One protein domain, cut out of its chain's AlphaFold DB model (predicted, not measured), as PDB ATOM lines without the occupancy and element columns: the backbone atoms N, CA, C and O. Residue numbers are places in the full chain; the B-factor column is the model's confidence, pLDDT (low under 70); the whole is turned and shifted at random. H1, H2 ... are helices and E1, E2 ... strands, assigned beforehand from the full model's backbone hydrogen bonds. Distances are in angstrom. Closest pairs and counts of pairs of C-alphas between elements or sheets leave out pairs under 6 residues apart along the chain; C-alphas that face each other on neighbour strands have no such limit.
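Overview. This is residues 7 to 90 of the 356 residues of an uncharacterized protein of Thermobacillus sp (UniProt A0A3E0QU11). A two-stranded hairpin, E1 and E2, packs on helix H1, mainly through E1; the long helix H2 crosses H1 near its own start, and its residues 63 to 90 stick out as an arm. The printed part has 84 residues, in order E1, E2, H1, H2, mostly helix, with an antiparallel sheet. It is extended, with a radius of gyration of the C-alphas of 18.8 A and spans of 59 by 33 by 14 A.

Along the chain. Find C-alpha 7 at (-23.505, 46.119, -4.866), where E1, residues 7 to 12, begins; E2 is residues 15 to 21. H1, residues 25 to 45, runs 30.3 A. H2, residues 51 to 90, runs 57.9 A to C-alpha 90 at (-69.184, 18.100, -8.731).

Arrangement. Look at the hairpin E1 and E2: N 10 and O 17 are 2.9 A apart, within hydrogen-bond range. The closest C-alphas of E1 and H1, Ile 12 and Asp 36, are 5.0 A apart. H1, with residues 35 to 43 alone, and H2, with residues 54 to 58 alone, touch; their closest C-alphas, Met 39 and Thr 58, are 5.9 A apart. They run opposite ways at a steep tilt of 64 degrees. H2 is apart from both strands. In H1 and H2 every O i to N i+4 pair is within hydrogen-bond range.

Size, cuts and confidence. The C-alphas farthest apart, Arg 48 and Leu 90, are 60.0 A apart. The printed part has no cut, its three links are tight, and no printed residue is under 70 in pLDDT.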
ATOM      1  N   ARG A   7     -24.587  46.065  -3.874       81.94
ATOM      2  CA  ARG A   7     -23.505  46.119  -4.866       81.94
ATOM      3  C   ARG A   7     -22.630  44.891  -4.689       81.94
ATOM      4  O   ARG A   7     -22.007  44.736  -3.643       81.94
ATOM      5  N   VAL A   8     -22.574  44.040  -5.705       87.94
ATOM      6  CA  VAL A   8     -21.750  42.828  -5.688       87.94
ATOM      7  C   VAL A   8     -20.822  42.867  -6.888       87.94
ATOM      8  O   VAL A   8     -21.242  43.163  -8.006       87.94
ATOM      9  N   THR A   9     -19.548  42.594  -6.646       87.31
ATOM     10  CA  THR A   9     -18.571  42.398  -7.714       87.31
ATOM     11  C   THR A   9     -18.517  40.907  -8.025       87.31
ATOM     12  O   THR A   9     -18.292  40.109  -7.118       87.31
ATOM     13  N   VAL A  10     -18.758  40.541  -9.279       89.94
ATOM     14  CA  VAL A  10     -18.795  39.157  -9.769       89.94
ATOM     15  C   VAL A  10     -17.869  39.012 -10.974       89.94
ATOM     16  O   VAL A  10     -17.565  40.007 -11.633       89.94
ATOM     17  N   ASP A  11     -17.416  37.795 -11.250       88.38
ATOM     18  CA  ASP A  11     -16.669  37.455 -12.465       88.38
ATOM     19  C   ASP A  11     -17.621  36.742 -13.432       88.38
ATOM     20  O   ASP A  11     -18.341  35.835 -13.018       88.38
ATOM     21  N   ILE A  12     -17.690  37.215 -14.677       89.69
ATOM     22  CA  ILE A  12     -18.486  36.606 -15.744       89.69
ATOM     23  C   ILE A  12     -17.595  36.519 -16.981       89.69
ATOM     24  O   ILE A  12     -17.198  37.536 -17.555       89.69
ATOM     25  N   PHE A  13     -17.309  35.291 -17.399       87.50
ATOM     26  CA  PHE A  13     -16.514  34.919 -18.560       87.50
ATOM     27  C   PHE A  13     -15.123  35.578 -18.566       87.50
ATOM     28  O   PHE A  13     -14.661  36.099 -19.583       87.50
ATOM     29  N   GLY A  14     -14.464  35.600 -17.404       84.12
ATOM     30  CA  GLY A  14     -13.124  36.164 -17.220       84.12
ATOM     31  C   GLY A  14     -13.082  37.692 -17.132       84.12
ATOM     32  O   GLY A  14     -12.000  38.282 -17.190       84.12
ATOM     33  N   HIS A  15     -14.240  38.347 -17.008       87.38
ATOM     34  CA  HIS A  15     -14.357  39.787 -16.826       87.38
ATOM     35  C   HIS A  15     -15.079  40.117 -15.519       87.38
ATOM     36  O   HIS A  15     -16.176  39.635 -15.235       87.38
ATOM     37  N   GLN A  16     -14.487  41.018 -14.735       88.44
ATOM     38  CA  GLN A  16     -15.061  41.453 -13.469       88.44
ATOM     39  C   GLN A  16     -16.118  42.547 -13.689       88.44
ATOM     40  O   GLN A  16     -15.806  43.651 -14.139       88.44
ATOM     41  N   TYR A  17     -17.366  42.269 -13.312       88.94
ATOM     42  CA  TYR A  17     -18.486  43.207 -13.382       88.94
ATOM     43  C   TYR A  17     -18.961  43.610 -11.986       88.94
ATOM     44  O   TYR A  17     -19.078  42.792 -11.074       88.94
ATOM     45  N   ARG A  18     -19.294  44.893 -11.818       88.31
ATOM     46  CA  ARG A  18     -19.937  45.405 -10.601       88.31
ATOM     47  C   ARG A  18     -21.438  45.523 -10.841       88.31
ATOM     48  O   ARG A  18     -21.890  46.479 -11.467       88.31
ATOM     49  N   LEU A  19     -22.200  44.550 -10.348       88.06
ATOM     50  CA  LEU A  19     -23.653  44.499 -10.495       88.06
ATOM     51  C   LEU A  19     -24.341  45.193  -9.319       88.06
ATOM     52  O   LEU A  19     -23.922  45.078  -8.164       88.06
ATOM     53  N   THR A  20     -25.425  45.905  -9.617       86.50
ATOM     54  CA  THR A  20     -26.294  46.516  -8.608       86.50
ATOM     55  C   THR A  20     -27.716  46.017  -8.801       86.50
ATOM     56  O   THR A  20     -28.267  46.175  -9.890       86.50
ATOM     57  N   GLY A  21     -28.319  45.443  -7.762       82.56
ATOM     58  CA  GLY A  21     -29.671  44.893  -7.830       82.56
ATOM     59  C   GLY A  21     -30.462  45.093  -6.540       82.56
ATOM     60  O   GLY A  21     -29.909  45.469  -5.508       82.56
ATOM     61  N   HIS A  22     -31.769  44.836  -6.625       82.25
ATOM     62  CA  HIS A  22     -32.707  44.867  -5.491       82.25
ATOM     63  C   HIS A  22     -32.906  43.477  -4.850       82.25
ATOM     64  O   HIS A  22     -33.750  43.309  -3.978       82.25
ATOM     65  N   SER A  23     -32.163  42.470  -5.314       83.38
ATOM     66  CA  SER A  23     -32.180  41.099  -4.792       83.38
ATOM     67  C   SER A  23     -31.018  40.872  -3.822       83.38
ATOM     68  O   SER A  23     -30.051  41.633  -3.820       83.38
ATOM     69  N   SER A  24     -31.091  39.808  -3.017       87.81
ATOM     70  CA  SER A  24     -30.020  39.464  -2.075       87.81
ATOM     71  C   SER A  24     -28.683  39.216  -2.784       87.81
ATOM     72  O   SER A  24     -28.653  38.724  -3.918       87.81
ATOM     73  N   ALA A  25     -27.568  39.517  -2.102       83.81
ATOM     74  CA  ALA A  25     -26.217  39.325  -2.640       83.81
ATOM     75  C   ALA A  25     -25.992  37.893  -3.158       83.81
ATOM     76  O   ALA A  25     -25.409  37.707  -4.223       83.81
ATOM     77  N   ASP A  26     -26.514  36.891  -2.444       86.19
ATOM     78  CA  ASP A  26     -26.405  35.484  -2.834       86.19
ATOM     79  C   ASP A  26     -27.237  35.140  -4.069       86.19
ATOM     80  O   ASP A  26     -26.806  34.332  -4.885       86.19
ATOM     81  N   HIS A  27     -28.414  35.749  -4.243       87.19
ATOM     82  CA  HIS A  27     -29.198  35.556  -5.463       87.19
ATOM     83  C   HIS A  27     -28.483  36.168  -6.670       87.19
ATOM     84  O   HIS A  27     -28.385  35.519  -7.705       87.19
ATOM     85  N   ILE A  28     -27.927  37.374  -6.520       87.25
ATOM     86  CA  ILE A  28     -27.153  38.037  -7.580       87.25
ATOM     87  C   ILE A  28     -25.909  37.210  -7.938       87.25
ATOM     88  O   ILE A  28     -25.633  37.033  -9.123       87.25
ATOM     89  N   ARG A  29     -25.195  36.657  -6.944       87.88
ATOM     90  CA  ARG A  29     -24.040  35.775  -7.176       87.88
ATOM     91  C   ARG A  29     -24.438  34.497  -7.918       87.88
ATOM     92  O   ARG A  29     -23.822  34.197  -8.929       87.88
ATOM     93  N   ARG A  30     -25.515  33.819  -7.502       89.19
ATOM     94  CA  ARG A  30     -26.035  32.625  -8.199       89.19
ATOM     95  C   ARG A  30     -26.477  32.913  -9.633       89.19
ATOM     96  O   ARG A  30     -26.256  32.097 -10.517       89.19
ATOM     97  N   VAL A  31     -27.114  34.060  -9.879       89.50
ATOM     98  CA  VAL A  31     -27.486  34.470 -11.243       89.50
ATOM     99  C   VAL A  31     -26.233  34.709 -12.083       89.50
ATOM    100  O   VAL A  31     -26.192  34.260 -13.222       89.50
ATOM    101  N   ALA A  32     -25.213  35.367 -11.527       89.06
ATOM    102  CA  ALA A  32     -23.945  35.590 -12.219       89.06
ATOM    103  C   ALA A  32     -23.213  34.275 -12.531       89.06
ATOM    104  O   ALA A  32     -22.803  34.090 -13.670       89.06
ATOM    105  N   GLU A  33     -23.132  33.347 -11.571       91.38
ATOM    106  CA  GLU A  33     -22.589  31.991 -11.768       91.38
ATOM    107  C   GLU A  33     -23.343  31.248 -12.881       91.38
ATOM    108  O   GLU A  33     -22.736  30.703 -13.794       91.38
ATOM    109  N   MET A  34     -24.678  31.304 -12.884       90.62
ATOM    110  CA  MET A  34     -25.495  30.656 -13.912       90.62
ATOM    111  C   MET A  34     -25.323  31.285 -15.304       90.62
ATOM    112  O   MET A  34     -25.418  30.586 -16.315       90.62
ATOM    113  N   VAL A  35     -25.096  32.600 -15.382       91.56
ATOM    114  CA  VAL A  35     -24.755  33.275 -16.643       91.56
ATOM    115  C   VAL A  35     -23.365  32.840 -17.101       91.56
ATOM    116  O   VAL A  35     -23.222  32.466 -18.261       91.56
ATOM    117  N   ASP A  36     -22.377  32.832 -16.205       92.06
ATOM    118  CA  ASP A  36     -21.007  32.401 -16.495       92.06
ATOM    119  C   ASP A  36     -20.961  30.957 -17.015       92.06
ATOM    120  O   ASP A  36     -20.431  30.706 -18.100       92.06
ATOM    121  N   ASP A  37     -21.617  30.022 -16.326       92.44
ATOM    122  CA  ASP A  37     -21.726  28.620 -16.739       92.44
ATOM    123  C   ASP A  37     -22.371  28.481 -18.124       92.44
ATOM    124  O   ASP A  37     -21.905  27.705 -18.967       92.44
ATOM    125  N   ASN A  38     -23.430  29.247 -18.401       90.50
ATOM    126  CA  ASN A  38     -24.090  29.217 -19.705       90.50
ATOM    127  C   ASN A  38     -23.232  29.827 -20.815       90.50
ATOM    128  O   ASN A  38     -23.175  29.259 -21.910       90.50
ATOM    129  N   MET A  39     -22.533  30.928 -20.541       92.06
ATOM    130  CA  MET A  39     -21.600  31.540 -21.486       92.06
ATOM    131  C   MET A  39     -20.438  30.594 -21.789       92.06
ATOM    132  O   MET A  39     -20.134  30.355 -22.957       92.06
ATOM    133  N   ASN A  40     -19.849  29.971 -20.764       90.88
ATOM    134  CA  ASN A  40     -18.795  28.966 -20.904       90.88
ATOM    135  C   ASN A  40     -19.276  27.732 -21.680       90.88
ATOM    136  O   ASN A  40     -18.568  27.228 -22.558       90.88
ATOM    137  N   ARG A  41     -20.498  27.255 -21.416       91.12
ATOM    138  CA  ARG A  41     -21.115  26.139 -22.150       91.12
ATOM    139  C   ARG A  41     -21.316  26.470 -23.628       91.12
ATOM    140  O   ARG A  41     -20.971  25.650 -24.480       91.12
ATOM    141  N   LEU A  42     -21.831  27.656 -23.944       90.06
ATOM    142  CA  LEU A  42     -22.061  28.087 -25.325       90.06
ATOM    143  C   LEU A  42     -20.758  28.393 -26.063       90.06
ATOM    144  O   LEU A  42     -20.643  28.045 -27.235       90.06
ATOM    145  N   ALA A  43     -19.752  28.942 -25.382       88.88
ATOM    146  CA  ALA A  43     -18.418  29.139 -25.942       88.88
ATOM    147  C   ALA A  43     -17.774  27.816 -26.379       88.88
ATOM    148  O   ALA A  43     -17.173  27.745 -27.451       88.88
ATOM    149  N   ARG A  44     -17.953  26.741 -25.592       89.94
ATOM    150  CA  ARG A  44     -17.489  25.387 -25.953       89.94
ATOM    151  C   ARG A  44     -18.223  24.819 -27.170       89.94
ATOM    152  O   ARG A  44     -17.607  24.122 -27.970       89.94
ATOM    153  N   GLN A  45     -19.520  25.094 -27.311       90.06
ATOM    154  CA  GLN A  45     -20.336  24.603 -28.432       90.06
ATOM    155  C   GLN A  45     -20.136  25.414 -29.721       90.06
ATOM    156  O   GLN A  45     -20.182  24.854 -30.815       90.06
ATOM    157  N   PHE A  46     -19.872  26.716 -29.604       89.12
ATOM    158  CA  PHE A  46     -19.732  27.643 -30.726       89.12
ATOM    159  C   PHE A  46     -18.399  28.417 -30.664       89.12
ATOM    160  O   PHE A  46     -18.399  29.641 -30.523       89.12
ATOM    161  N   PRO A  47     -17.244  27.744 -30.845       83.56
ATOM    162  CA  PRO A  47     -15.914  28.334 -30.629       83.56
ATOM    163  C   PRO A  47     -15.524  29.430 -31.637       83.56
ATOM    164  O   PRO A  47     -14.496  30.077 -31.481       83.56
ATOM    165  N   ARG A  48     -16.315  29.624 -32.703       85.81
ATOM    166  CA  ARG A  48     -16.095  30.656 -33.733       85.81
ATOM    167  C   ARG A  48     -16.801  31.984 -33.430       85.81
ATOM    168  O   ARG A  48     -16.665  32.920 -34.214       85.81
ATOM    169  N   LEU A  49     -17.595  32.054 -32.360       86.00
ATOM    170  CA  LEU A  49     -18.287  33.273 -31.950       86.00
ATOM    171  C   LEU A  49     -17.404  34.095 -31.007       86.00
ATOM    172  O   LEU A  49     -16.755  33.559 -30.116       86.00
ATOM    173  N   ASP A  50     -17.395  35.407 -31.206       87.19
ATOM    174  CA  ASP A  50     -16.775  36.368 -30.304       87.19
ATOM    175  C   ASP A  50     -17.607  36.543 -29.026       87.19
ATOM    176  O   ASP A  50     -18.820  36.318 -28.994       87.19
ATOM    177  N   MET A  51     -16.936  36.977 -27.961       85.75
ATOM    178  CA  MET A  51     -17.511  37.153 -26.627       85.75
ATOM    179  C   MET A  51     -18.845  37.939 -26.618       85.75
ATOM    180  O   MET A  51     -19.819  37.435 -26.050       85.75
ATOM    181  N   PRO A  52     -18.987  39.094 -27.305       88.44
ATOM    182  CA  PRO A  52     -20.270  39.797 -27.383       88.44
ATOM    183  C   PRO A  52     -21.403  38.953 -27.983       88.44
ATOM    184  O   PRO A  52     -22.532  39.003 -27.496       88.44
ATOM    185  N   ARG A  53     -21.126  38.137 -29.012       89.69
ATOM    186  CA  ARG A  53     -22.139  37.261 -29.623       89.69
ATOM    187  C   ARG A  53     -22.499  36.082 -28.721       89.69
ATOM    188  O   ARG A  53     -23.670  35.715 -28.680       89.69
ATOM    189  N   ILE A  54     -21.544  35.534 -27.963       89.94
ATOM    190  CA  ILE A  54     -21.807  34.497 -26.946       89.94
ATOM    191  C   ILE A  54     -22.686  35.058 -25.820       89.94
ATOM    192  O   ILE A  54     -23.650  34.405 -25.421       89.94
ATOM    193  N   ALA A  55     -22.414  36.279 -25.352       89.81
ATOM    194  CA  ALA A  55     -23.226  36.950 -24.337       89.81
ATOM    195  C   ALA A  55     -24.673  37.164 -24.813       89.81
ATOM    196  O   ALA A  55     -25.619  36.826 -24.100       89.81
ATOM    197  N   VAL A  56     -24.856  37.658 -26.044       91.75
ATOM    198  CA  VAL A  56     -26.187  37.845 -26.641       91.75
ATOM    199  C   VAL A  56     -26.905  36.505 -26.830       91.75
ATOM    200  O   VAL A  56     -28.074  36.399 -26.471       91.75
ATOM    201  N   LEU A  57     -26.225  35.460 -27.317       90.19
ATOM    202  CA  LEU A  57     -26.815  34.123 -27.466       90.19
ATOM    203  C   LEU A  57     -27.236  33.532 -26.113       90.19
ATOM    204  O   LEU A  57     -28.311  32.949 -26.000       90.19
ATOM    205  N   THR A  58     -26.421  33.739 -25.078       92.00
ATOM    206  CA  THR A  58     -26.733  33.332 -23.701       92.00
ATOM    207  C   THR A  58     -27.975  34.050 -23.188       92.00
ATOM    208  O   THR A  58     -28.891  33.406 -22.682       92.00
ATOM    209  N   ALA A  59     -28.061  35.368 -23.391       92.88
ATOM    210  CA  ALA A  59     -29.235  36.148 -23.019       92.88
ATOM    211  C   ALA A  59     -30.498  35.671 -23.757       92.88
ATOM    212  O   ALA A  59     -31.554  35.552 -23.135       92.88
ATOM    213  N   VAL A  60     -30.398  35.349 -25.052       91.81
ATOM    214  CA  VAL A  60     -31.515  34.815 -25.849       91.81
ATOM    215  C   VAL A  60     -31.955  33.446 -25.332       91.81
ATOM    216  O   VAL A  60     -33.144  33.257 -25.096       91.81
ATOM    217  N   HIS A  61     -31.025  32.516 -25.096       90.75
ATOM    218  CA  HIS A  61     -31.343  31.182 -24.574       90.75
ATOM    219  C   HIS A  61     -31.986  31.237 -23.186       90.75
ATOM    220  O   HIS A  61     -33.026  30.624 -22.971       90.75
ATOM    221  N   MET A  62     -31.427  32.021 -22.263       92.00
ATOM    222  CA  MET A  62     -31.998  32.181 -20.922       92.00
ATOM    223  C   MET A  62     -33.372  32.863 -20.969       92.00
ATOM    224  O   MET A  62     -34.273  32.506 -20.213       92.00
ATOM    225  N   THR A  63     -33.560  33.835 -21.866       92.12
ATOM    226  CA  THR A  63     -34.862  34.491 -22.056       92.12
ATOM    227  C   THR A  63     -35.893  33.513 -22.612       92.12
ATOM    228  O   THR A  63     -37.026  33.491 -22.134       92.12
ATOM    229  N   ASP A  64     -35.510  32.677 -23.575       92.44
ATOM    230  CA  ASP A  64     -36.371  31.634 -24.126       92.44
ATOM    231  C   ASP A  64     -36.765  30.594 -23.062       92.44
ATOM    232  O   ASP A  64     -37.946  30.289 -22.911       92.44
ATOM    233  N   GLU A  65     -35.821  30.134 -22.235       92.38
ATOM    234  CA  GLU A  65     -36.104  29.253 -21.090       92.38
ATOM    235  C   GLU A  65     -37.096  29.891 -20.101       92.38
ATOM    236  O   GLU A  65     -38.076  29.258 -19.701       92.38
ATOM    237  N   VAL A  66     -36.914  31.172 -19.758       94.50
ATOM    238  CA  VAL A  66     -37.852  31.915 -18.899       94.50
ATOM    239  C   VAL A  66     -39.235  32.032 -19.545       94.50
ATOM    240  O   VAL A  66     -40.244  31.905 -18.847       94.50
ATOM    241  N   ILE A  67     -39.316  32.262 -20.859       93.56
ATOM    242  CA  ILE A  67     -40.591  32.312 -21.587       93.56
ATOM    243  C   ILE A  67     -41.285  30.945 -21.539       93.56
ATOM    244  O   ILE A  67     -42.469  30.896 -21.202       93.56
ATOM    245  N   ARG A  68     -40.570  29.840 -21.793       93.56
ATOM    246  CA  ARG A  68     -41.131  28.479 -21.717       93.56
ATOM    247  C   ARG A  68     -41.638  28.146 -20.313       93.56
ATOM    248  O   ARG A  68     -42.783  27.722 -20.173       93.56
ATOM    249  N   LEU A  69     -40.852  28.425 -19.270       93.69
ATOM    250  CA  LEU A  69     -41.255  28.193 -17.875       93.69
ATOM    251  C   LEU A  69     -42.465  29.046 -17.468       93.69
ATOM    252  O   LEU A  69     -43.358  28.586 -16.754       93.69
ATOM    253  N   ARG A  70     -42.553  30.294 -17.944       93.62
ATOM    254  CA  ARG A  70     -43.737  31.142 -17.726       93.62
ATOM    255  C   ARG A  70     -44.973  30.589 -18.430       93.62
ATOM    256  O   ARG A  70     -46.057  30.628 -17.858       93.62
ATOM    257  N   GLN A  71     -44.822  30.059 -19.641       93.38
ATOM    258  CA  GLN A  71     -45.924  29.416 -20.360       93.38
ATOM    259  C   GLN A  71     -46.381  28.132 -19.657       93.38
ATOM    260  O   GLN A  71     -47.580  27.908 -19.527       93.38
ATOM    261  N   GLU A  72     -45.452  27.310 -19.171       93.19
ATOM    262  CA  GLU A  72     -45.757  26.079 -18.437       93.19
ATOM    263  C   GLU A  72     -46.441  26.366 -17.095       93.19
ATOM    264  O   GLU A  72     -47.496  25.807 -16.807       93.19
ATOM    265  N   THR A  73     -45.930  27.321 -16.316       92.94
ATOM    266  CA  THR A  73     -46.583  27.739 -15.061       92.94
ATOM    267  C   THR A  73     -47.955  28.370 -15.300       92.94
ATOM    268  O   THR A  73     -48.870  28.157 -14.505       92.94
ATOM    269  N   ALA A  74     -48.145  29.105 -16.402       92.56
ATOM    270  CA  ALA A  74     -49.459  29.611 -16.795       92.56
ATOM    271  C   ALA A  74     -50.434  28.477 -17.162       92.56
ATOM    272  O   ALA A  74     -51.586  28.521 -16.733       92.56
ATOM    273  N   LYS A  75     -49.979  27.446 -17.893       93.50
ATOM    274  CA  LYS A  75     -50.783  26.249 -18.201       93.50
ATOM    275  C   LYS A  75     -51.172  25.492 -16.934       93.50
ATOM    276  O   LYS A  75     -52.355  25.239 -16.738       93.50
ATOM    277  N   LEU A  76     -50.216  25.223 -16.042       92.25
ATOM    278  CA  LEU A  76     -50.470  24.521 -14.779       92.25
ATOM    279  C   LEU A  76     -51.482  25.269 -13.900       92.25
ATOM    280  O   LEU A  76     -52.422  24.666 -13.390       92.25
ATOM    281  N   ARG A  77     -51.371  26.600 -13.789       91.94
ATOM    282  CA  ARG A  77     -52.370  27.425 -13.080       91.94
ATOM    283  C   ARG A  77     -53.747  27.373 -13.745       91.94
ATOM    284  O   ARG A  77     -54.776  27.381 -13.067       91.94
ATOM    285  N   GLN A  78     -53.798  27.331 -15.074       91.56
ATOM    286  CA  GLN A  78     -55.059  27.201 -15.799       91.56
ATOM    287  C   GLN A  78     -55.705  25.824 -15.571       91.56
ATOM    288  O   GLN A  78     -56.923  25.729 -15.445       91.56
ATOM    289  N   GLU A  79     -54.914  24.758 -15.503       92.12
ATOM    290  CA  GLU A  79     -55.393  23.410 -15.188       92.12
ATOM    291  C   GLU A  79     -55.880  23.302 -13.743       92.12
ATOM    292  O   GLU A  79     -56.966  22.776 -13.509       92.12
ATOM    293  N   GLU A  80     -55.148  23.874 -12.788       92.38
ATOM    294  CA  GLU A  80     -55.544  23.916 -11.379       92.38
ATOM    295  C   GLU A  80     -56.862  24.677 -11.187       92.38
ATOM    296  O   GLU A  80     -57.783  24.180 -10.544       92.38
ATOM    297  N   THR A  81     -57.018  25.842 -11.824       92.19
ATOM    298  CA  THR A  81     -58.281  26.602 -11.770       92.19
ATOM    299  C   THR A  81     -59.446  25.871 -12.435       92.19
ATOM    300  O   THR A  81     -60.559  25.915 -11.914       92.19
ATOM    301  N   LYS A  82     -59.223  25.173 -13.557       92.69
ATOM    302  CA  LYS A  82     -60.249  24.313 -14.178       92.69
ATOM    303  C   LYS A  82     -60.634  23.155 -13.263       92.69
ATOM    304  O   LYS A  82     -61.816  22.863 -13.130       92.69
ATOM    305  N   ARG A  83     -59.653  22.522 -12.620       92.88
ATOM    306  CA  ARG A  83     -59.874  21.410 -11.696       92.88
ATOM    307  C   ARG A  83     -60.653  21.849 -10.458       92.88
ATOM    308  O   ARG A  83     -61.612  21.180 -10.105       92.88
ATOM    309  N   LEU A  84     -60.305  22.991  -9.865       92.88
ATOM    310  CA  LEU A  84     -61.042  23.561  -8.734       92.88
ATOM    311  C   LEU A  84     -62.500  23.865  -9.098       92.88
ATOM    312  O   LEU A  84     -63.396  23.548  -8.323       92.88
ATOM    313  N   LYS A  85     -62.753  24.418 -10.292       92.94
ATOM    314  CA  LYS A  85     -64.124  24.636 -10.782       92.94
ATOM    315  C   LYS A  85     -64.882  23.323 -10.972       92.94
ATOM    316  O   LYS A  85     -66.007  23.212 -10.510       92.94
ATOM    317  N   ALA A  86     -64.256  22.316 -11.578       91.44
ATOM    318  CA  ALA A  86     -64.877  21.005 -11.759       91.44
ATOM    319  C   ALA A  86     -65.165  20.301 -10.419       91.44
ATOM    320  O   ALA A  86     -66.194  19.647 -10.272       91.44
ATOM    321  N   GLU A  87     -64.283  20.438  -9.423       92.06
ATOM    322  CA  GLU A  87     -64.509  19.915  -8.071       92.06
ATOM    323  C   GLU A  87     -65.666  20.642  -7.365       92.06
ATOM    324  O   GLU A  87     -66.470  19.988  -6.699       92.06
ATOM    325  N   GLN A  88     -65.796  21.960  -7.554       92.62
ATOM    326  CA  GLN A  88     -66.938  22.743  -7.065       92.62
ATOM    327  C   GLN A  88     -68.251  22.315  -7.732       92.62
ATOM    328  O   GLN A  88     -69.194  21.966  -7.026       92.62
ATOM    329  N   GLU A  89     -68.293  22.237  -9.063       93.50
ATOM    330  CA  GLU A  89     -69.470  21.782  -9.819       93.50
ATOM    331  C   GLU A  89     -69.883  20.354  -9.418       93.50
ATOM    332  O   GLU A  89     -71.065  20.058  -9.248       93.50
ATOM    333  N   LEU A  90     -68.913  19.460  -9.194       93.94
ATOM    334  CA  LEU A  90     -69.184  18.100  -8.731       93.94
ATOM    335  C   LEU A  90     -69.741  18.076  -7.302       93.94
ATOM    336  O   LEU A  90     -70.599  17.248  -6.993       93.94
TER     337      LEU A  90